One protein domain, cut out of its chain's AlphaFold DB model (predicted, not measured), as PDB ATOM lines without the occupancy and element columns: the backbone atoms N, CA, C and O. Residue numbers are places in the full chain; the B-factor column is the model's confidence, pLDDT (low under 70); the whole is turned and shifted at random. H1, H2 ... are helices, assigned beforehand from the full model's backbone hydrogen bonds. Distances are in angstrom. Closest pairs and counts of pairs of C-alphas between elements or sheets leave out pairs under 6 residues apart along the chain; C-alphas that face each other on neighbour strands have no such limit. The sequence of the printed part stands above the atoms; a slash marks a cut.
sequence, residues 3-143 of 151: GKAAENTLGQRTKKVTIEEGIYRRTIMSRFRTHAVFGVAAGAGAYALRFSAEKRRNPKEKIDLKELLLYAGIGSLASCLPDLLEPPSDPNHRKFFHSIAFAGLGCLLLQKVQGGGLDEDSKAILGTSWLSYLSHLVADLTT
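AT A GLANCE: This is residues 3 to 143 of the 151 residues of an uncharacterized protein of Deltaproteobacteria bacterium HGW-Deltaproteobacteria-15 (UniProt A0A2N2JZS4). One very long helix, H1, crosses a small group of helices with residues 35 to 47, while its residues 3 to 23 stick out as a free arm. H2 folds back across H1, H5 sits in the middle and crosses both, and H4 packs along H5 as a hairpin, away from H1. The printed part has 141 residues with five named helices, H1 to H5 in order, and no named strand: all helix. It is only just loose, close to extended, with a radius of gyration of the C-alphas of 21.2 A and spans of 81 by 33 by 25 A.

HOW THE PARTS SIT: Go along H1, residues 3 to 57, to Gly 39; its C-alpha is 4.0 A from that of Ser 76 in H2, residues 65 to 79, the closest pair where these helices touch, at a steep tilt of 48 degrees, opposite ways. H3, residues 81 to 85, and H2 meet only through their link. The hub is H5, residues 120 to 141: it touches H1 at a steep tilt of 46 degrees, closest at the C-alphas of Gly 39 and Ser 132, 4.8 A. It touches H2, closest at C-alphas 79 and 133, 4.2 A, and only just touches H3, with 3 pairs of C-alphas within 8 A, closest at C-alphas 81 and 133, 6.9 A. H4, residues 100 to 114, forms a helical hairpin with H5 at a shallow tilt of 14 degrees, closest at C-alphas 114 and 123, 6.0 A; H4 is apart from H1, H2 and H3. Every O i to N i+4 pair is within hydrogen-bond range in H2, H3, H4 and H5, and 50 of 51 in H1.

IN THESE COORDINATES: Find C-alpha 3 at (47.931, 12.655, -3.210); from there H1 runs 81.3 A to Arg 57. H2 is 20.8 A long, H3 6.2 A and H4 21.0 A. H5 runs 30.9 A to C-alpha 141 at (10.354, 49.396, 1.950).

THE WHOLE: The printed part has no cut, and the long link is H3 to H4, residues 86 to 99. Look for pLDDT under 70 at residues 3 to 7, 9 to 16, 18 and 21 to 30.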
ATOM      1  N   GLY A   3      48.095  11.960  -4.503       59.59
ATOM      2  CA  GLY A   3      47.931  12.655  -3.210       59.59
ATOM      3  C   GLY A   3      47.905  14.189  -3.295       59.59
ATOM      4  O   GLY A   3      47.021  14.829  -2.735       59.59
ATOM      5  N   LYS A   4      48.820  14.789  -4.070       61.66
ATOM      6  CA  LYS A   4      48.975  16.256  -4.153       61.66
ATOM      7  C   LYS A   4      47.794  16.977  -4.818       61.66
ATOM      8  O   LYS A   4      47.519  18.127  -4.493       61.66
ATOM      9  N   ALA A   5      47.098  16.320  -5.747       63.59
ATOM     10  CA  ALA A   5      45.921  16.897  -6.399       63.59
ATOM     11  C   ALA A   5      44.718  16.957  -5.441       63.59
ATOM     12  O   ALA A   5      44.002  17.957  -5.408       63.59
ATOM     13  N   ALA A   6      44.533  15.922  -4.615       63.38
ATOM     14  CA  ALA A   6      43.461  15.865  -3.626       63.38
ATOM     15  C   ALA A   6      43.635  16.918  -2.515       63.38
ATOM     16  O   ALA A   6      42.680  17.632  -2.212       63.38
ATOM     17  N   GLU A   7      44.850  17.088  -1.977       65.38
ATOM     18  CA  GLU A   7      45.150  18.129  -0.975       65.38
ATOM     19  C   GLU A   7      44.928  19.549  -1.511       65.38
ATOM     20  O   GLU A   7      44.325  20.380  -0.830       65.38
ATOM     21  N   ASN A   8      45.345  19.828  -2.751       71.06
ATOM     22  CA  ASN A   8      45.149  21.143  -3.365       71.06
ATOM     23  C   ASN A   8      43.652  21.448  -3.576       71.06
ATOM     24  O   ASN A   8      43.191  22.562  -3.334       71.06
ATOM     25  N   THR A   9      42.866  20.435  -3.945       68.00
ATOM     26  CA  THR A   9      41.419  20.582  -4.158       68.00
ATOM     27  C   THR A   9      40.682  20.814  -2.835       68.00
ATOM     28  O   THR A   9      39.808  21.678  -2.752       68.00
ATOM     29  N   LEU A  10      41.064  20.095  -1.771       66.31
ATOM     30  CA  LEU A  10      40.521  20.291  -0.424       66.31
ATOM     31  C   LEU A  10      40.866  21.675   0.133       66.31
ATOM     32  O   LEU A  10      39.972  22.348   0.640       66.31
ATOM     33  N   GLY A  11      42.117  22.120  -0.023       66.38
ATOM     34  CA  GLY A  11      42.576  23.445   0.406       66.38
ATOM     35  C   GLY A  11      41.892  24.600  -0.336       66.38
ATOM     36  O   GLY A  11      41.561  25.621   0.266       66.38
ATOM     37  N   GLN A  12      41.615  24.440  -1.633       67.00
ATOM     38  CA  GLN A  12      40.832  25.420  -2.390       67.00
ATOM     39  C   GLN A  12      39.364  25.449  -1.948       67.00
ATOM     40  O   GLN A  12      38.771  26.526  -1.849       67.00
ATOM     41  N   ARG A  13      38.783  24.284  -1.632       65.94
ATOM     42  CA  ARG A  13      37.392  24.173  -1.182       65.94
ATOM     43  C   ARG A  13      37.189  24.796   0.199       65.94
ATOM     44  O   ARG A  13      36.262  25.583   0.360       65.94
ATOM     45  N   THR A  14      38.066  24.519   1.166       65.75
ATOM     46  CA  THR A  14      38.012  25.144   2.502       65.75
ATOM     47  C   THR A  14      38.209  26.651   2.425       65.75
ATOM     48  O   THR A  14      37.416  27.392   2.999       65.75
ATOM     49  N   LYS A  15      39.185  27.128   1.642       67.06
ATOM     50  CA  LYS A  15      39.410  28.570   1.460       67.06
ATOM     51  C   LYS A  15      38.186  29.273   0.864       67.06
ATOM     52  O   LYS A  15      37.841  30.364   1.310       67.06
ATOM     53  N   LYS A  16      37.504  28.648  -0.104       69.44
ATOM     54  CA  LYS A  16      36.270  29.190  -0.693       69.44
ATOM     55  C   LYS A  16      35.132  29.274   0.332       69.44
ATOM     56  O   LYS A  16      34.507  30.324   0.430       69.44
ATOM     57  N   VAL A  17      34.920  28.224   1.130       71.06
ATOM     58  CA  VAL A  17      33.895  28.203   2.194       71.06
ATOM     59  C   VAL A  17      34.153  29.302   3.228       71.06
ATOM     60  O   VAL A  17      33.253  30.076   3.532       71.06
ATOM     61  N   THR A  18      35.391  29.453   3.706       69.56
ATOM     62  CA  THR A  18      35.736  30.507   4.677       69.56
ATOM     63  C   THR A  18      35.523  31.918   4.117       69.56
ATOM     64  O   THR A  18      35.095  32.815   4.844       69.56
ATOM     65  N   ILE A  19      35.800  32.134   2.826       70.44
ATOM     66  CA  ILE A  19      35.567  33.428   2.170       70.44
ATOM     67  C   ILE A  19      34.064  33.709   2.041       70.44
ATOM     68  O   ILE A  19      33.635  34.815   2.368       70.44
ATOM     69  N   GLU A  20      33.261  32.733   1.611       70.25
ATOM     70  CA  GLU A  20      31.808  32.901   1.486       70.25
ATOM     71  C   GLU A  20      31.138  33.140   2.847       70.25
ATOM     72  O   GLU A  20      30.346  34.075   2.974       70.25
ATOM     73  N   GLU A  21      31.528  32.408   3.895       68.31
ATOM     74  CA  GLU A  21      31.049  32.667   5.261       68.31
ATOM     75  C   GLU A  21      31.457  34.056   5.772       68.31
ATOM     76  O   GLU A  21      30.662  34.753   6.411       68.31
ATOM     77  N   GLY A  22      32.684  34.491   5.470       65.25
ATOM     78  CA  GLY A  22      33.180  35.816   5.836       65.25
ATOM     79  C   GLY A  22      32.423  36.953   5.141       65.25
ATOM     80  O   GLY A  22      32.106  37.964   5.776       65.25
ATOM     81  N   ILE A  23      32.099  36.791   3.855       68.00
ATOM     82  CA  ILE A  23      31.302  37.753   3.077       68.00
ATOM     83  C   ILE A  23      29.853  37.779   3.574       68.00
ATOM     84  O   ILE A  23      29.290  38.861   3.775       68.00
ATOM     85  N   TYR A  24      29.266  36.609   3.833       67.81
ATOM     86  CA  TYR A  24      27.912  36.486   4.366       67.81
ATOM     87  C   TYR A  24      27.785  37.183   5.727       67.81
ATOM     88  O   TYR A  24      26.979  38.104   5.873       67.81
ATOM     89  N   ARG A  25      28.660  36.858   6.692       65.31
ATOM     90  CA  ARG A  25      28.682  37.519   8.012       65.31
ATOM     91  C   ARG A  25      28.837  39.031   7.901       65.31
ATOM     92  O   ARG A  25      28.129  39.764   8.586       65.31
ATOM     93  N   ARG A  26      29.731  39.512   7.031       63.06
ATOM     94  CA  ARG A  26      29.953  40.953   6.842       63.06
ATOM     95  C   ARG A  26      28.702  41.665   6.330       63.06
ATOM     96  O   ARG A  26      28.407  42.761   6.797       63.06
ATOM     97  N   THR A  27      27.970  41.041   5.412       66.00
ATOM     98  CA  THR A  27      26.760  41.616   4.804       66.00
ATOM     99  C   THR A  27      25.593  41.656   5.790       66.00
ATOM    100  O   THR A  27      24.907  42.671   5.889       66.00
ATOM    101  N   ILE A  28      25.396  40.589   6.571       66.56
ATOM    102  CA  ILE A  28      24.375  40.565   7.630       66.56
ATOM    103  C   ILE A  28      24.698  41.600   8.713       66.56
ATOM    104  O   ILE A  28      23.850  42.417   9.068       66.56
ATOM    105  N   MET A  29      25.951  41.644   9.174       60.31
ATOM    106  CA  MET A  29      26.385  42.633  10.162       60.31
ATOM    107  C   MET A  29      26.269  44.072   9.644       60.31
ATOM    108  O   MET A  29      25.945  44.961  10.428       60.31
ATOM    109  N   SER A  30      26.520  44.338   8.356       64.94
ATOM    110  CA  SER A  30      26.387  45.699   7.821       64.94
ATOM    111  C   SER A  30      24.934  46.160   7.794       64.94
ATOM    112  O   SER A  30      24.674  47.311   8.127       64.94
ATOM    113  N   ARG A  31      23.988  45.272   7.453       75.19
ATOM    114  CA  ARG A  31      22.550  45.588   7.475       75.19
ATOM    115  C   ARG A  31      22.059  45.832   8.896       75.19
ATOM    116  O   ARG A  31      21.488  46.884   9.157       75.19
ATOM    117  N   PHE A  32      22.420  44.953   9.829       79.69
ATOM    118  CA  PHE A  32      22.077  45.113  11.243       79.69
ATOM    119  C   PHE A  32      22.574  46.450  11.818       79.69
ATOM    120  O   PHE A  32      21.849  47.139  12.528       79.69
ATOM    121  N   ARG A  33      23.804  46.866  11.473       87.00
ATOM    122  CA  ARG A  33      24.347  48.170  11.895       87.00
ATOM    123  C   ARG A  33      23.556  49.340  11.317       87.00
ATOM    124  O   ARG A  33      23.322  50.303  12.036       87.00
ATOM    125  N   THR A  34      23.141  49.266  10.055       89.44
ATOM    126  CA  THR A  34      22.309  50.304   9.435       89.44
ATOM    127  C   THR A  34      20.968  50.442  10.153       89.44
ATOM    128  O   THR A  34      20.584  51.554  10.513       89.44
ATOM    129  N   HIS A  35      20.290  49.328  10.435       91.56
ATOM    130  CA  HIS A  35      19.011  49.346  11.146       91.56
ATOM    131  C   HIS A  35      19.164  49.845  12.586       91.56
ATOM    132  O   HIS A  35      18.382  50.689  13.014       91.56
ATOM    133  N   ALA A  36      20.221  49.437  13.295       94.19
ATOM    134  CA  ALA A  36      20.548  49.969  14.618       94.19
ATOM    135  C   ALA A  36      20.738  51.497  14.605       94.19
ATOM    136  O   ALA A  36      20.238  52.190  15.488       94.19
ATOM    137  N   VAL A  37      21.419  52.046  13.590       95.88
ATOM    138  CA  VAL A  37      21.599  53.501  13.439       95.88
ATOM    139  C   VAL A  37      20.264  54.210  13.198       95.88
ATOM    140  O   VAL A  37      20.021  55.253  13.808       95.88
ATOM    141  N   PHE A  38      19.376  53.648  12.370       94.75
ATOM    142  CA  PHE A  38      18.021  54.190  12.213       94.75
ATOM    143  C   PHE A  38      17.234  54.151  13.524       94.75
ATOM    144  O   PHE A  38      16.588  55.142  13.863       94.75
ATOM    145  N   GLY A  39      17.368  53.077  14.302       96.69
ATOM    146  CA  GLY A  39      16.787  52.975  15.636       96.69
ATOM    147  C   GLY A  39      17.293  54.039  16.602       96.69
ATOM    148  O   GLY A  39      16.490  54.690  17.265       96.69
ATOM    149  N   VAL A  40      18.607  54.280  16.652       97.94
ATOM    150  CA  VAL A  40      19.194  55.364  17.463       97.94
ATOM    151  C   VAL A  40      18.601  56.717  17.072       97.94
ATOM    152  O   VAL A  40      18.198  57.486  17.945       97.94
ATOM    153  N   ALA A  41      18.523  57.005  15.770       97.88
ATOM    154  CA  ALA A  41      17.976  58.263  15.272       97.88
ATOM    155  C   ALA A  41      16.483  58.417  15.611       97.88
ATOM    156  O   ALA A  41      16.067  59.481  16.071       97.88
ATOM    157  N   ALA A  42      15.689  57.357  15.437       97.81
ATOM    158  CA  ALA A  42      14.270  57.338  15.782       97.81
ATOM    159  C   ALA A  42      14.047  57.535  17.291       97.81
ATOM    160  O   ALA A  42      13.222  58.358  17.685       97.81
ATOM    161  N   GLY A  43      14.828  56.848  18.131       97.94
ATOM    162  CA  GLY A  43      14.787  56.983  19.586       97.94
ATOM    163  C   GLY A  43      15.150  58.390  20.064       97.94
ATOM    164  O   GLY A  43      14.391  59.013  20.806       97.94
ATOM    165  N   ALA A  44      16.266  58.940  19.578       98.06
ATOM    166  CA  ALA A  44      16.666  60.315  19.882       98.06
ATOM    167  C   ALA A  44      15.627  61.344  19.397       98.06
ATOM    168  O   ALA A  44      15.352  62.326  20.089       98.06
ATOM    169  N   GLY A  45      15.009  61.105  18.235       97.94
ATOM    170  CA  GLY A  45      13.910  61.918  17.716       97.94
ATOM    171  C   GLY A  45      12.664  61.870  18.603       97.94
ATOM    172  O   GLY A  45      12.087  62.916  18.900       97.94
ATOM    173  N   ALA A  46      12.274  60.686  19.084       97.50
ATOM    174  CA  ALA A  46      11.160  60.525  20.019       97.50
ATOM    175  C   ALA A  46      11.407  61.283  21.332       97.50
ATOM    176  O   ALA A  46      10.534  62.025  21.788       97.50
ATOM    177  N   TYR A  47      12.621  61.177  21.884       97.62
ATOM    178  CA  TYR A  47      13.033  61.970  23.042       97.62
ATOM    179  C   TYR A  47      12.934  63.475  22.759       97.62
ATOM    180  O   TYR A  47      12.349  64.216  23.544       97.62
ATOM    181  N   ALA A  48      13.437  63.941  21.611       97.31
ATOM    182  CA  ALA A  48      13.377  65.354  21.244       97.31
ATOM    183  C   ALA A  48      11.932  65.878  21.138       97.31
ATOM    184  O   ALA A  48      11.663  67.018  21.530       97.31
ATOM    185  N   LEU A  49      10.993  65.061  20.648       95.69
ATOM    186  CA  LEU A  49       9.566  65.395  20.609       95.69
ATOM    187  C   LEU A  49       8.963  65.484  22.015       95.69
ATOM    188  O   LEU A  49       8.279  66.468  22.310       95.69
ATOM    189  N   ARG A  50       9.252  64.511  22.890       94.38
ATOM    190  CA  ARG A  50       8.817  64.526  24.298       94.38
ATOM    191  C   ARG A  50       9.363  65.752  25.025       94.38
ATOM    192  O   ARG A  50       8.585  66.545  25.547       94.38
ATOM    193  N   PHE A  51      10.673  65.968  24.954       95.19
ATOM    194  CA  PHE A  51      11.341  67.129  25.536       95.19
ATOM    195  C   PHE A  51      10.747  68.444  25.019       95.19
ATOM    196  O   PHE A  51      10.493  69.366  25.790       95.19
ATOM    197  N   SER A  52      10.457  68.543  23.718       94.88
ATOM    198  CA  SER A  52       9.818  69.735  23.144       94.88
ATOM    199  C   SER A  52       8.402  69.961  23.681       94.88
ATOM    200  O   SER A  52       7.997  71.109  23.863       94.88
ATOM    201  N   ALA A  53       7.639  68.895  23.936       92.75
ATOM    202  CA  ALA A  53       6.306  68.981  24.525       92.75
ATOM    203  C   ALA A  53       6.356  69.369  26.013       92.75
ATOM    204  O   ALA A  53       5.581  70.221  26.450       92.75
ATOM    205  N   GLU A  54       7.290  68.806  26.776       92.69
ATOM    206  CA  GLU A  54       7.493  69.125  28.192       92.69
ATOM    207  C   GLU A  54       8.036  70.537  28.382       92.69
ATOM    208  O   GLU A  54       7.489  71.291  29.180       92.69
ATOM    209  N   LYS A  55       9.008  70.967  27.573       94.44
ATOM    210  CA  LYS A  55       9.554  72.330  27.612       94.44
ATOM    211  C   LYS A  55       8.503  73.409  27.338       94.44
ATOM    212  O   LYS A  55       8.594  74.508  27.879       94.44
ATOM    213  N   ARG A  56       7.478  73.105  26.528       93.50
ATOM    214  CA  ARG A  56       6.316  73.998  26.335       93.50
ATOM    215  C   ARG A  56       5.478  74.151  27.609       93.50
ATOM    216  O   ARG A  56       4.877  75.202  27.797       93.50
ATOM    217  N   ARG A  57       5.428  73.125  28.464       93.31
ATOM    218  CA  ARG A  57       4.711  73.136  29.753       93.31
ATOM    219  C   ARG A  57       5.577  73.691  30.887       93.31
ATOM    220  O   ARG A  57       5.073  74.400  31.751       93.31
ATOM    221  N   ASN A  58       6.874  73.402  30.860       94.25
ATOM    222  CA  ASN A  58       7.868  73.817  31.839       94.25
ATOM    223  C   ASN A  58       9.092  74.426  31.124       94.25
ATOM    224  O   ASN A  58      10.013  73.704  30.751       94.25
ATOM    225  N   PRO A  59       9.176  75.758  30.958       92.81
ATOM    226  CA  PRO A  59      10.289  76.393  30.244       92.81
ATOM    227  C   PRO A  59      11.677  76.166  30.862       92.81
ATOM    228  O   PRO A  59      12.688  76.398  30.197       92.81
ATOM    229  N   LYS A  60      11.737  75.739  32.131       93.88
ATOM    230  CA  LYS A  60      12.985  75.412  32.835       93.88
ATOM    231  C   LYS A  60      13.476  73.991  32.558       93.88
ATOM    232  O   LYS A  60      14.554  73.651  33.043       93.88
ATOM    233  N   GLU A  61      12.712  73.198  31.806       93.69
ATOM    234  CA  GLU A  61      13.075  71.836  31.429       93.69
ATOM    235  C   GLU A  61      14.405  71.819  30.673       93.69
ATOM    236  O   GLU A  61      14.665  72.658  29.795       93.69
ATOM    237  N   LYS A  62      15.272  70.872  31.028       95.19
ATOM    238  CA  LYS A  62      16.612  70.737  30.451       95.19
ATOM    239  C   LYS A  62      16.751  69.371  29.812       95.19
ATOM    240  O   LYS A  62      16.075  68.429  30.188       95.19
ATOM    241  N   ILE A  63      17.649  69.280  28.840       95.50
ATOM    242  CA  ILE A  63      17.975  67.991  28.242       95.50
ATOM    243  C   ILE A  63      18.632  67.126  29.317       95.50
ATOM    244  O   ILE A  63      19.676  67.498  29.859       95.50
ATOM    245  N   ASP A  64      18.032  65.975  29.582       96.00
ATOM    246  CA  ASP A  64      18.632  64.905  30.361       96.00
ATOM    247  C   ASP A  64      19.349  63.943  29.408       96.00
ATOM    248  O   ASP A  64      18.741  63.225  28.612       96.00
ATOM    249  N   LEU A  65      20.680  63.931  29.492       97.06
ATOM    250  CA  LEU A  65      21.512  63.053  28.678       97.06
ATOM    251  C   LEU A  65      21.232  61.569  28.956       97.06
ATOM    252  O   LEU A  65      21.328  60.758  28.039       97.06
ATOM    253  N   LYS A  66      20.894  61.195  30.196       97.12
ATOM    254  CA  LYS A  66      20.589  59.800  30.541       97.12
ATOM    255  C   LYS A  66      19.310  59.351  29.856       97.12
ATOM    256  O   LYS A  66      19.282  58.258  29.298       97.12
ATOM    257  N   GLU A  67      18.289  60.199  29.866       95.38
ATOM    258  CA  GLU A  67      17.027  59.906  29.195       95.38
ATOM    259  C   GLU A  67      17.214  59.860  27.673       95.38
ATOM    260  O   GLU A  67      16.807  58.893  27.035       95.38
ATOM    261  N   LEU A  68      17.952  60.810  27.089       97.56
ATOM    262  CA  LEU A  68      18.303  60.763  25.668       97.56
ATOM    263  C   LEU A  68      19.003  59.445  25.287       97.56
ATOM    264  O   LEU A  68      18.633  58.806  24.300       97.56
ATOM    265  N   LEU A  69      20.006  59.024  26.067       98.19
ATOM    266  CA  LEU A  69      20.729  57.772  25.828       98.19
ATOM    267  C   LEU A  69      19.832  56.544  26.009       98.19
ATOM    268  O   LEU A  69      19.961  55.587  25.246       98.19
ATOM    269  N   LEU A  70      18.911  56.574  26.974       97.69
ATOM    270  CA  LEU A  70      17.935  55.509  27.182       97.69
ATOM    271  C   LEU A  70      17.034  55.347  25.953       97.69
ATOM    272  O   LEU A  70      16.902  54.239  25.439       97.69
ATOM    273  N   TYR A  71      16.469  56.439  25.438       98.12
ATOM    274  CA  TYR A  71      15.597  56.399  24.261       98.12
ATOM    275  C   TYR A  71      16.357  55.979  23.005       98.12
ATOM    276  O   TYR A  71      15.860  55.162  22.232       98.12
ATOM    277  N   ALA A  72      17.578  56.483  22.814       98.00
ATOM    278  CA  ALA A  72      18.454  56.053  21.728       98.00
ATOM    279  C   ALA A  72      18.774  54.548  21.806       98.00
ATOM    280  O   ALA A  72      18.738  53.853  20.791       98.00
ATOM    281  N   GLY A  73      19.049  54.032  23.009       98.06
ATOM    282  CA  GLY A  73      19.308  52.613  23.251       98.06
ATOM    283  C   GLY A  73      18.085  51.736  22.981       98.06
ATOM    284  O   GLY A  73      18.186  50.761  22.238       98.06
ATOM    285  N   ILE A  74      16.920  52.114  23.518       98.12
ATOM    286  CA  ILE A  74      15.639  51.441  23.247       98.12
ATOM    287  C   ILE A  74      15.366  51.425  21.746       98.12
ATOM    288  O   ILE A  74      15.039  50.376  21.192       98.12
ATOM    289  N   GLY A  75      15.549  52.565  21.079       97.88
ATOM    290  CA  GLY A  75      15.327  52.671  19.648       97.88
ATOM    291  C   GLY A  75      16.237  51.744  18.849       97.88
ATOM    292  O   GLY A  75      15.751  51.000  18.002       97.88
ATOM    293  N   SER A  76      17.532  51.703  19.179       97.25
ATOM    294  CA  SER A  76      18.493  50.789  18.550       97.25
ATOM    295  C   SER A  76      18.120  49.316  18.709       97.25
ATOM    296  O   SER A  76      18.352  48.529  17.795       97.25
ATOM    297  N   LEU A  77      17.618  48.916  19.879       97.06
ATOM    298  CA  LEU A  77      17.235  47.527  20.132       97.06
ATOM    299  C   LEU A  77      15.942  47.178  19.393       97.06
ATOM    300  O   LEU A  77      15.862  46.142  18.736       97.06
ATOM    301  N   ALA A  78      14.945  48.059  19.465       97.50
ATOM    302  CA  ALA A  78      13.639  47.836  18.861       97.50
ATOM    303  C   ALA A  78      13.684  47.850  17.326       97.50
ATOM    304  O   ALA A  78      12.971  47.070  16.697       97.50
ATOM    305  N   SER A  79      14.545  48.668  16.710       96.62
ATOM    306  CA  SER A  79      14.742  48.651  15.255       96.62
ATOM    307  C   SER A  79      15.354  47.347  14.760       96.62
ATOM    308  O   SER A  79      15.073  46.932  13.651       96.62
ATOM    309  N   CYS A  80      16.179  46.680  15.565       95.00
ATOM    310  CA  CYS A  80      16.793  45.407  15.190       95.00
ATOM    311  C   CYS A  80      15.894  44.191  15.456       95.00
ATOM    312  O   CYS A  80      16.257  43.064  15.115       95.00
ATOM    313  N   LEU A  81      14.742  44.397  16.095       94.94
ATOM    314  CA  LEU A  81      13.840  43.325  16.490       94.94
ATOM    315  C   LEU A  81      13.264  42.520  15.307       94.94
ATOM    316  O   LEU A  81      13.211  41.298  15.443       94.94
ATOM    317  N   PRO A  82      12.869  43.121  14.163       93.12
ATOM    318  CA  PRO A  82      12.400  42.358  13.005       93.12
ATOM    319  C   PRO A  82      13.420  41.312  12.547       93.12
ATOM    320  O   PRO A  82      13.082  40.135  12.462       93.12
ATOM    321  N   ASP A  83      14.677  41.719  12.353       92.06
ATOM    322  CA  ASP A  83      15.770  40.831  11.936       92.06
ATOM    323  C   ASP A  83      16.145  39.803  13.012       92.06
ATOM    324  O   ASP A  83      16.671  38.740  12.701       92.06
ATOM    325  N   LEU A  84      15.910  40.098  14.295       91.44
ATOM    326  CA  LEU A  84      16.137  39.127  15.367       91.44
ATOM    327  C   LEU A  84      15.071  38.021  15.364       91.44
ATOM    328  O   LEU A  84      15.389  36.862  15.631       91.44
ATOM    329  N   LEU A  85      13.816  38.382  15.080       91.75
ATOM    330  CA  LEU A  85      12.680  37.457  15.037       91.75
ATOM    331  C   LEU A  85      12.607  36.689  13.709       91.75
ATOM    332  O   LEU A  85      12.237  35.515  13.697       91.75
ATOM    333  N   GLU A  86      13.003  37.325  12.607       89.94
ATOM    334  CA  GLU A  86      13.115  36.747  11.266       89.94
ATOM    335  C   GLU A  86      14.524  36.983  10.705       89.94
ATOM    336  O   GLU A  86      14.730  37.900   9.906       89.94
ATOM    337  N   PRO A  87      15.512  36.155  11.102       87.00
ATOM    338  CA  PRO A  87      16.889  36.315  10.663       87.00
ATOM    339  C   PRO A  87      17.029  36.317   9.139       87.00
ATOM    340  O   PRO A  87      16.395  35.497   8.473       87.00
ATOM    341  N   PRO A  88      17.916  37.154   8.573       83.38
ATOM    342  CA  PRO A  88      18.152  37.247   7.135       83.38
ATOM    343  C   PRO A  88      18.942  36.045   6.580       83.38
ATOM    344  O   PRO A  88      20.029  36.205   6.030       83.38
ATOM    345  N   SER A  89      18.407  34.830   6.736       81.50
ATOM    346  CA  SER A  89      19.010  33.563   6.296       81.50
ATOM    347  C   SER A  89      18.940  33.342   4.791       81.50
ATOM    348  O   SER A  89      19.777  32.648   4.218       81.50
ATOM    349  N   ASP A  90      17.927  33.912   4.147       79.56
ATOM    350  CA  ASP A  90      17.657  33.720   2.733       79.56
ATOM    351  C   ASP A  90      16.930  34.941   2.139       79.56
ATOM    352  O   ASP A  90      16.438  35.811   2.867       79.56
ATOM    353  N   PRO A  91      16.852  35.054   0.803       74.81
ATOM    354  CA  PRO A  91      16.217  36.197   0.156       74.81
ATOM    355  C   PRO A  91      14.722  36.381   0.486       74.81
ATOM    356  O   PRO A  91      14.200  37.467   0.247       74.81
ATOM    357  N   ASN A  92      14.044  35.359   1.019       80.44
ATOM    358  CA  ASN A  92      12.620  35.347   1.366       80.44
ATOM    359  C   ASN A  92      12.382  35.263   2.893       80.44
ATOM    360  O   ASN A  92      11.318  34.819   3.326       80.44
ATOM    361  N   HIS A  93      13.345  35.696   3.716       82.19
ATOM    362  CA  HIS A  93      13.203  35.696   5.181       82.19
ATOM    363  C   HIS A  93      12.105  36.640   5.699       82.19
ATOM    364  O   HIS A  93      11.530  36.371   6.749       82.19
ATOM    365  N   ARG A  94      11.804  37.721   4.961       88.62
ATOM    366  CA  ARG A  94      10.795  38.728   5.317       88.62
ATOM    367  C   ARG A  94       9.392  38.133   5.236       88.62
ATOM    368  O   ARG A  94       8.863  37.973   4.134       88.62
ATOM    369  N   LYS A  95       8.801  37.816   6.386       89.81
ATOM    370  CA  LYS A  95       7.485  37.181   6.497       89.81
ATOM    371  C   LYS A  95       6.576  38.026   7.384       89.81
ATOM    372  O   LYS A  95       6.227  39.147   7.021       89.81
ATOM    373  N   PHE A  96       6.170  37.498   8.530       93.50
ATOM    374  CA  PHE A  96       5.163  38.075   9.401       93.50
ATOM    375  C   PHE A  96       5.656  39.362  10.069       93.50
ATOM    376  O   PHE A  96       4.983  40.389   9.975       93.50
ATOM    377  N   PHE A  97       6.852  39.349  10.663       94.62
ATOM    378  CA  PHE A  97       7.446  40.513  11.339       94.62
ATOM    379  C   PHE A  97       7.975  41.576  10.366       94.62
ATOM    380  O   PHE A  97       8.305  42.682  10.768       94.62
ATOM    381  N   HIS A  98       8.007  41.283   9.072       94.25
ATOM    382  CA  HIS A  98       8.272  42.277   8.037       94.25
ATOM    383  C   HIS A  98       7.010  42.635   7.239       94.25
ATOM    384  O   HIS A  98       7.109  43.247   6.181       94.25
ATOM    385  N   SER A  99       5.812  42.274   7.707       94.50
ATOM    386  CA  SER A  99       4.576  42.525   6.958       94.50
ATOM    387  C   SER A  99       3.933  43.878   7.266       94.50
ATOM    388  O   SER A  99       3.955  44.376   8.397       94.50
ATOM    389  N   ILE A 100       3.269  44.448   6.257       94.44
ATOM    390  CA  ILE A 100       2.453  45.662   6.412       94.44
ATOM    391  C   ILE A 100       1.276  45.397   7.359       94.44
ATOM    392  O   ILE A 100       0.931  46.263   8.163       94.44
ATOM    393  N   ALA A 101       0.682  44.199   7.318       95.44
ATOM    394  CA  ALA A 101      -0.379  43.809   8.242       95.44
ATOM    395  C   ALA A 101       0.083  43.831   9.709       95.44
ATOM    396  O   ALA A 101      -0.623  44.376  10.557       95.44
ATOM    397  N   PHE A 102       1.276  43.304  10.012       96.12
ATOM    398  CA  PHE A 102       1.831  43.355  11.367       96.12
ATOM    399  C   PHE A 102       2.141  44.793  11.802       96.12
ATOM    400  O   PHE A 102       1.795  45.187  12.917       96.12
ATOM    401  N   ALA A 103       2.698  45.607  10.899       96.06
ATOM    402  CA  ALA A 103       2.912  47.032  11.143       96.06
ATOM    403  C   ALA A 103       1.592  47.774  11.454       96.06
ATOM    404  O   ALA A 103       1.501  48.564  12.394       96.06
ATOM    405  N   GLY A 104       0.529  47.490  10.703       96.38
ATOM    406  CA  GLY A 104      -0.798  48.048  10.957       96.38
ATOM    407  C   GLY A 104      -1.374  47.594  12.301       96.38
ATOM    408  O   GLY A 104      -1.858  48.418  13.078       96.38
ATOM    409  N   LEU A 105      -1.275  46.298  12.611       96.62
ATOM    410  CA  LEU A 105      -1.753  45.734  13.872       96.62
ATOM    411  C   LEU A 105      -1.062  46.379  15.077       96.62
ATOM    412  O   LEU A 105      -1.740  46.784  16.021       96.62
ATOM    413  N   GLY A 106       0.264  46.524  15.046       96.69
ATOM    414  CA  GLY A 106       0.988  47.161  16.142       96.69
ATOM    415  C   GLY A 106       0.623  48.637  16.318       96.69
ATOM    416  O   GLY A 106       0.477  49.078  17.455       96.69
ATOM    417  N   CYS A 107       0.341  49.381  15.239       97.00
ATOM    418  CA  CYS A 107      -0.201  50.743  15.344       97.00
ATOM    419  C   CYS A 107      -1.563  50.778  16.062       97.00
ATOM    420  O   CYS A 107      -1.778  51.623  16.933       97.00
ATOM    421  N   LEU A 108      -2.470  49.847  15.742       97.12
ATOM    422  CA  LEU A 108      -3.782  49.751  16.397       97.12
ATOM    423  C   LEU A 108      -3.662  49.372  17.880       97.12
ATOM    424  O   LEU A 108      -4.367  49.925  18.727       97.12
ATOM    425  N   LEU A 109      -2.769  48.436  18.207       95.88
ATOM    426  CA  LEU A 109      -2.501  48.044  19.591       95.88
ATOM    427  C   LEU A 109      -1.876  49.195  20.378       95.88
ATOM    428  O   LEU A 109      -2.326  49.484  21.486       95.88
ATOM    429  N   LEU A 110      -0.907  49.899  19.791       95.94
ATOM    430  CA  LEU A 110      -0.292  51.065  20.409       95.94
ATOM    431  C   LEU A 110      -1.337  52.147  20.685       95.94
ATOM    432  O   LEU A 110      -1.373  52.672  21.792       95.94
ATOM    433  N   GLN A 111      -2.238  52.433  19.741       95.88
ATOM    434  CA  GLN A 111      -3.320  53.396  19.954       95.88
ATOM    435  C   GLN A 111      -4.196  53.023  21.160       95.88
ATOM    436  O   GLN A 111      -4.510  53.885  21.984       95.88
ATOM    437  N   LYS A 112      -4.554  51.740  21.306       94.88
ATOM    438  CA  LYS A 112      -5.306  51.257  22.477       94.88
ATOM    439  C   LYS A 112      -4.520  51.429  23.775       94.88
ATOM    440  O   LYS A 112      -5.095  51.851  24.771       94.88
ATOM    441  N   VAL A 113      -3.222  51.130  23.763       93.56
ATOM    442  CA  VAL A 113      -2.343  51.297  24.930       93.56
ATOM    443  C   VAL A 113      -2.221  52.769  25.335       93.56
ATOM    444  O   VAL A 113      -2.312  53.083  26.520       93.56
ATOM    445  N   GLN A 114      -2.084  53.679  24.368       90.81
ATOM    446  CA  GLN A 114      -2.001  55.121  24.623       90.81
ATOM    447  C   GLN A 114      -3.284  55.669  25.271       90.81
ATOM    448  O   GLN A 114      -3.210  56.526  26.151       90.81
ATOM    449  N   GLY A 115      -4.450  55.133  24.895       90.69
ATOM    450  CA  GLY A 115      -5.739  55.446  25.526       90.69
ATOM    451  C   GLY A 115      -6.030  54.685  26.827       90.69
ATOM    452  O   GLY A 115      -7.063  54.924  27.448       90.69
ATOM    453  N   GLY A 116      -5.161  53.753  27.226       92.00
ATOM    454  CA  GLY A 116      -5.319  52.926  28.419       92.00
ATOM    455  C   GLY A 116      -4.713  53.538  29.687       92.00
ATOM    456  O   GLY A 116      -4.195  54.655  29.695       92.00
ATOM    457  N   GLY A 117      -4.755  52.757  30.769       92.56
ATOM    458  CA  GLY A 117      -4.302  53.161  32.107       92.56
ATOM    459  C   GLY A 117      -2.821  52.920  32.419       92.56
ATOM    460  O   GLY A 117      -2.471  52.921  33.595       92.56
ATOM    461  N   LEU A 118      -1.964  52.665  31.420       93.69
ATOM    462  CA  LEU A 118      -0.513  52.626  31.654       93.69
ATOM    463  C   LEU A 118       0.004  54.012  32.053       93.69
ATOM    464  O   LEU A 118      -0.570  55.029  31.661       93.69
ATOM    465  N   ASP A 119       1.104  54.040  32.799       95.12
ATOM    466  CA  ASP A 119       1.810  55.280  33.094       95.12
ATOM    467  C   ASP A 119       2.440  55.882  31.823       95.12
ATOM    468  O   ASP A 119       2.654  55.206  30.809       95.12
ATOM    469  N   GLU A 120       2.715  57.183  31.875       90.88
ATOM    470  CA  GLU A 120       3.189  57.943  30.719       90.88
ATOM    471  C   GLU A 120       4.594  57.523  30.262       90.88
ATOM    472  O   GLU A 120       4.874  57.563  29.063       90.88
ATOM    473  N   ASP A 121       5.454  57.042  31.165       91.75
ATOM    474  CA  ASP A 121       6.789  56.568  30.795       91.75
ATOM    475  C   ASP A 121       6.707  55.232  30.053       91.75
ATOM    476  O   ASP A 121       7.308  55.082  28.987       91.75
ATOM    477  N   SER A 122       5.887  54.292  30.529       94.88
ATOM    478  CA  SER A 122       5.606  53.039  29.815       94.88
ATOM    479  C   SER A 122       5.017  53.298  28.429       94.88
ATOM    480  O   SER A 122       5.438  52.686  27.441       94.88
ATOM    481  N   LYS A 123       4.072  54.240  28.317       95.38
ATOM    482  CA  LYS A 123       3.512  54.665  27.026       95.38
ATOM    483  C   LYS A 123       4.575  55.265  26.108       95.38
ATOM    484  O   LYS A 123       4.586  54.944  24.916       95.38
ATOM    485  N   ALA A 124       5.464  56.105  26.634       94.62
ATOM    486  CA  ALA A 124       6.543  56.720  25.867       94.62
ATOM    487  C   ALA A 124       7.564  55.680  25.382       94.62
ATOM    488  O   ALA A 124       7.965  55.705  24.216       94.62
ATOM    489  N   ILE A 125       7.935  54.723  26.235       95.88
ATOM    490  CA  ILE A 125       8.850  53.626  25.900       95.88
ATOM    491  C   ILE A 125       8.244  52.723  24.824       95.88
ATOM    492  O   ILE A 125       8.912  52.425  23.831       95.88
ATOM    493  N   LEU A 126       6.977  52.321  24.969       96.75
ATOM    494  CA  LEU A 126       6.286  51.506  23.965       96.75
ATOM    495  C   LEU A 126       6.137  52.255  22.639       96.75
ATOM    496  O   LEU A 126       6.395  51.683  21.580       96.75
ATOM    497  N   GLY A 127       5.789  53.543  22.689       97.06
ATOM    498  CA  GLY A 127       5.707  54.394  21.503       97.06
ATOM    499  C   GLY A 127       7.051  54.533  20.788       97.06
ATOM    500  O   GLY A 127       7.122  54.364  19.573       97.06
ATOM    501  N   THR A 128       8.129  54.756  21.541       97.75
ATOM    502  CA  THR A 128       9.499  54.851  21.012       97.75
ATOM    503  C   THR A 128       9.966  53.530  20.410       97.75
ATOM    504  O   THR A 128      10.551  53.513  19.324       97.75
ATOM    505  N   SER A 129       9.673  52.416  21.084       97.94
ATOM    506  CA  SER A 129      10.005  51.074  20.600       97.94
ATOM    507  C   SER A 129       9.303  50.797  19.276       97.94
ATOM    508  O   SER A 129       9.944  50.402  18.304       97.94
ATOM    509  N   TRP A 130       8.000  51.080  19.199       98.12
ATOM    510  CA  TRP A 130       7.230  50.869  17.979       98.12
ATOM    511  C   TRP A 130       7.660  51.801  16.841       98.12
ATOM    512  O   TRP A 130       7.838  51.348  15.715       98.12
ATOM    513  N   LEU A 131       7.914  53.084  17.119       97.69
ATOM    514  CA  LEU A 131       8.443  54.023  16.123       97.69
ATOM    515  C   LEU A 131       9.777  53.538  15.539       97.69
ATOM    516  O   LEU A 131       9.997  53.601  14.330       97.69
ATOM    517  N   SER A 132      10.660  53.024  16.392       97.75
ATOM    518  CA  SER A 132      11.975  52.538  15.971       97.75
ATOM    519  C   SER A 132      11.877  51.225  15.195       97.75
ATOM    520  O   SER A 132      12.565  51.061  14.190       97.75
ATOM    521  N   TYR A 133      10.958  50.337  15.576       97.56
ATOM    522  CA  TYR A 133      10.591  49.158  14.790       97.56
ATOM    523  C   TYR A 133      10.093  49.540  13.388       97.56
ATOM    524  O   TYR A 133      10.556  49.005  12.383       97.56
ATOM    525  N   LEU A 134       9.205  50.535  13.288       96.94
ATOM    526  CA  LEU A 134       8.726  51.032  11.997       96.94
ATOM    527  C   LEU A 134       9.851  51.650  11.157       96.94
ATOM    528  O   LEU A 134       9.813  51.536   9.937       96.94
ATOM    529  N   SER A 135      10.871  52.259  11.773       96.19
ATOM    530  CA  SER A 135      12.023  52.792  11.032       96.19
ATOM    531  C   SER A 135      12.790  51.700  10.269       96.19
ATOM    532  O   SER A 135      13.219  51.933   9.138       96.19
ATOM    533  N   HIS A 136      12.880  50.487  10.833       94.56
ATOM    534  CA  HIS A 136      13.428  49.313  10.148       94.56
ATOM    535  C   HIS A 136      12.588  48.937   8.932       94.56
ATOM    536  O   HIS A 136      13.116  48.809   7.829       94.56
ATOM    537  N   LEU A 137      11.271  48.836   9.114       94.19
ATOM    538  CA  LEU A 137      10.337  48.507   8.039       94.19
ATOM    539  C   LEU A 137      10.351  49.552   6.917       94.19
ATOM    540  O   LEU A 137      10.352  49.193   5.743       94.19
ATOM    541  N   VAL A 138      10.422  50.841   7.255       93.81
ATOM    542  CA  VAL A 138      10.548  51.928   6.274       93.81
ATOM    543  C   VAL A 138      11.854  51.816   5.495       93.81
ATOM    544  O   VAL A 138      11.839  51.957   4.274       93.81
ATOM    545  N   ALA A 139      12.972  51.513   6.160       90.88
ATOM    546  CA  ALA A 139      14.226  51.254   5.461       90.88
ATOM    547  C   ALA A 139      14.078  50.074   4.484       90.88
ATOM    548  O   ALA A 139      14.480  50.172   3.323       90.88
ATOM    549  N   ASP A 140      13.417  48.999   4.905       90.00
ATOM    550  CA  ASP A 140      13.186  47.824   4.069       90.00
ATOM    551  C   ASP A 140      12.219  48.064   2.898       90.00
ATOM    552  O   ASP A 140      12.425  47.492   1.821       90.00
ATOM    553  N   LEU A 141      11.237  48.960   3.043       89.38
ATOM    554  CA  LEU A 141      10.354  49.396   1.950       89.38
ATOM    555  C   LEU A 141      11.124  50.032   0.789       89.38
ATOM    556  O   LEU A 141      10.694  49.920  -0.357       89.38
ATOM    557  N   THR A 142      12.265  50.672   1.059       86.38
ATOM    558  CA  THR A 142      13.095  51.301   0.013       86.38
ATOM    559  C   THR A 142      13.961  50.309  -0.763       86.38
ATOM    560  O   THR A 142      14.617  50.674  -1.740       86.38
ATOM    561  N   THR A 143      13.968  49.037  -0.362       85.50
ATOM    562  CA  THR A 143      14.686  47.983  -1.085       85.50
ATOM    563  C   THR A 143      13.844  47.439  -2.238       85.50
ATOM    564  O   THR A 143      12.620  47.421  -2.166       85.50
TER     565      THR A 143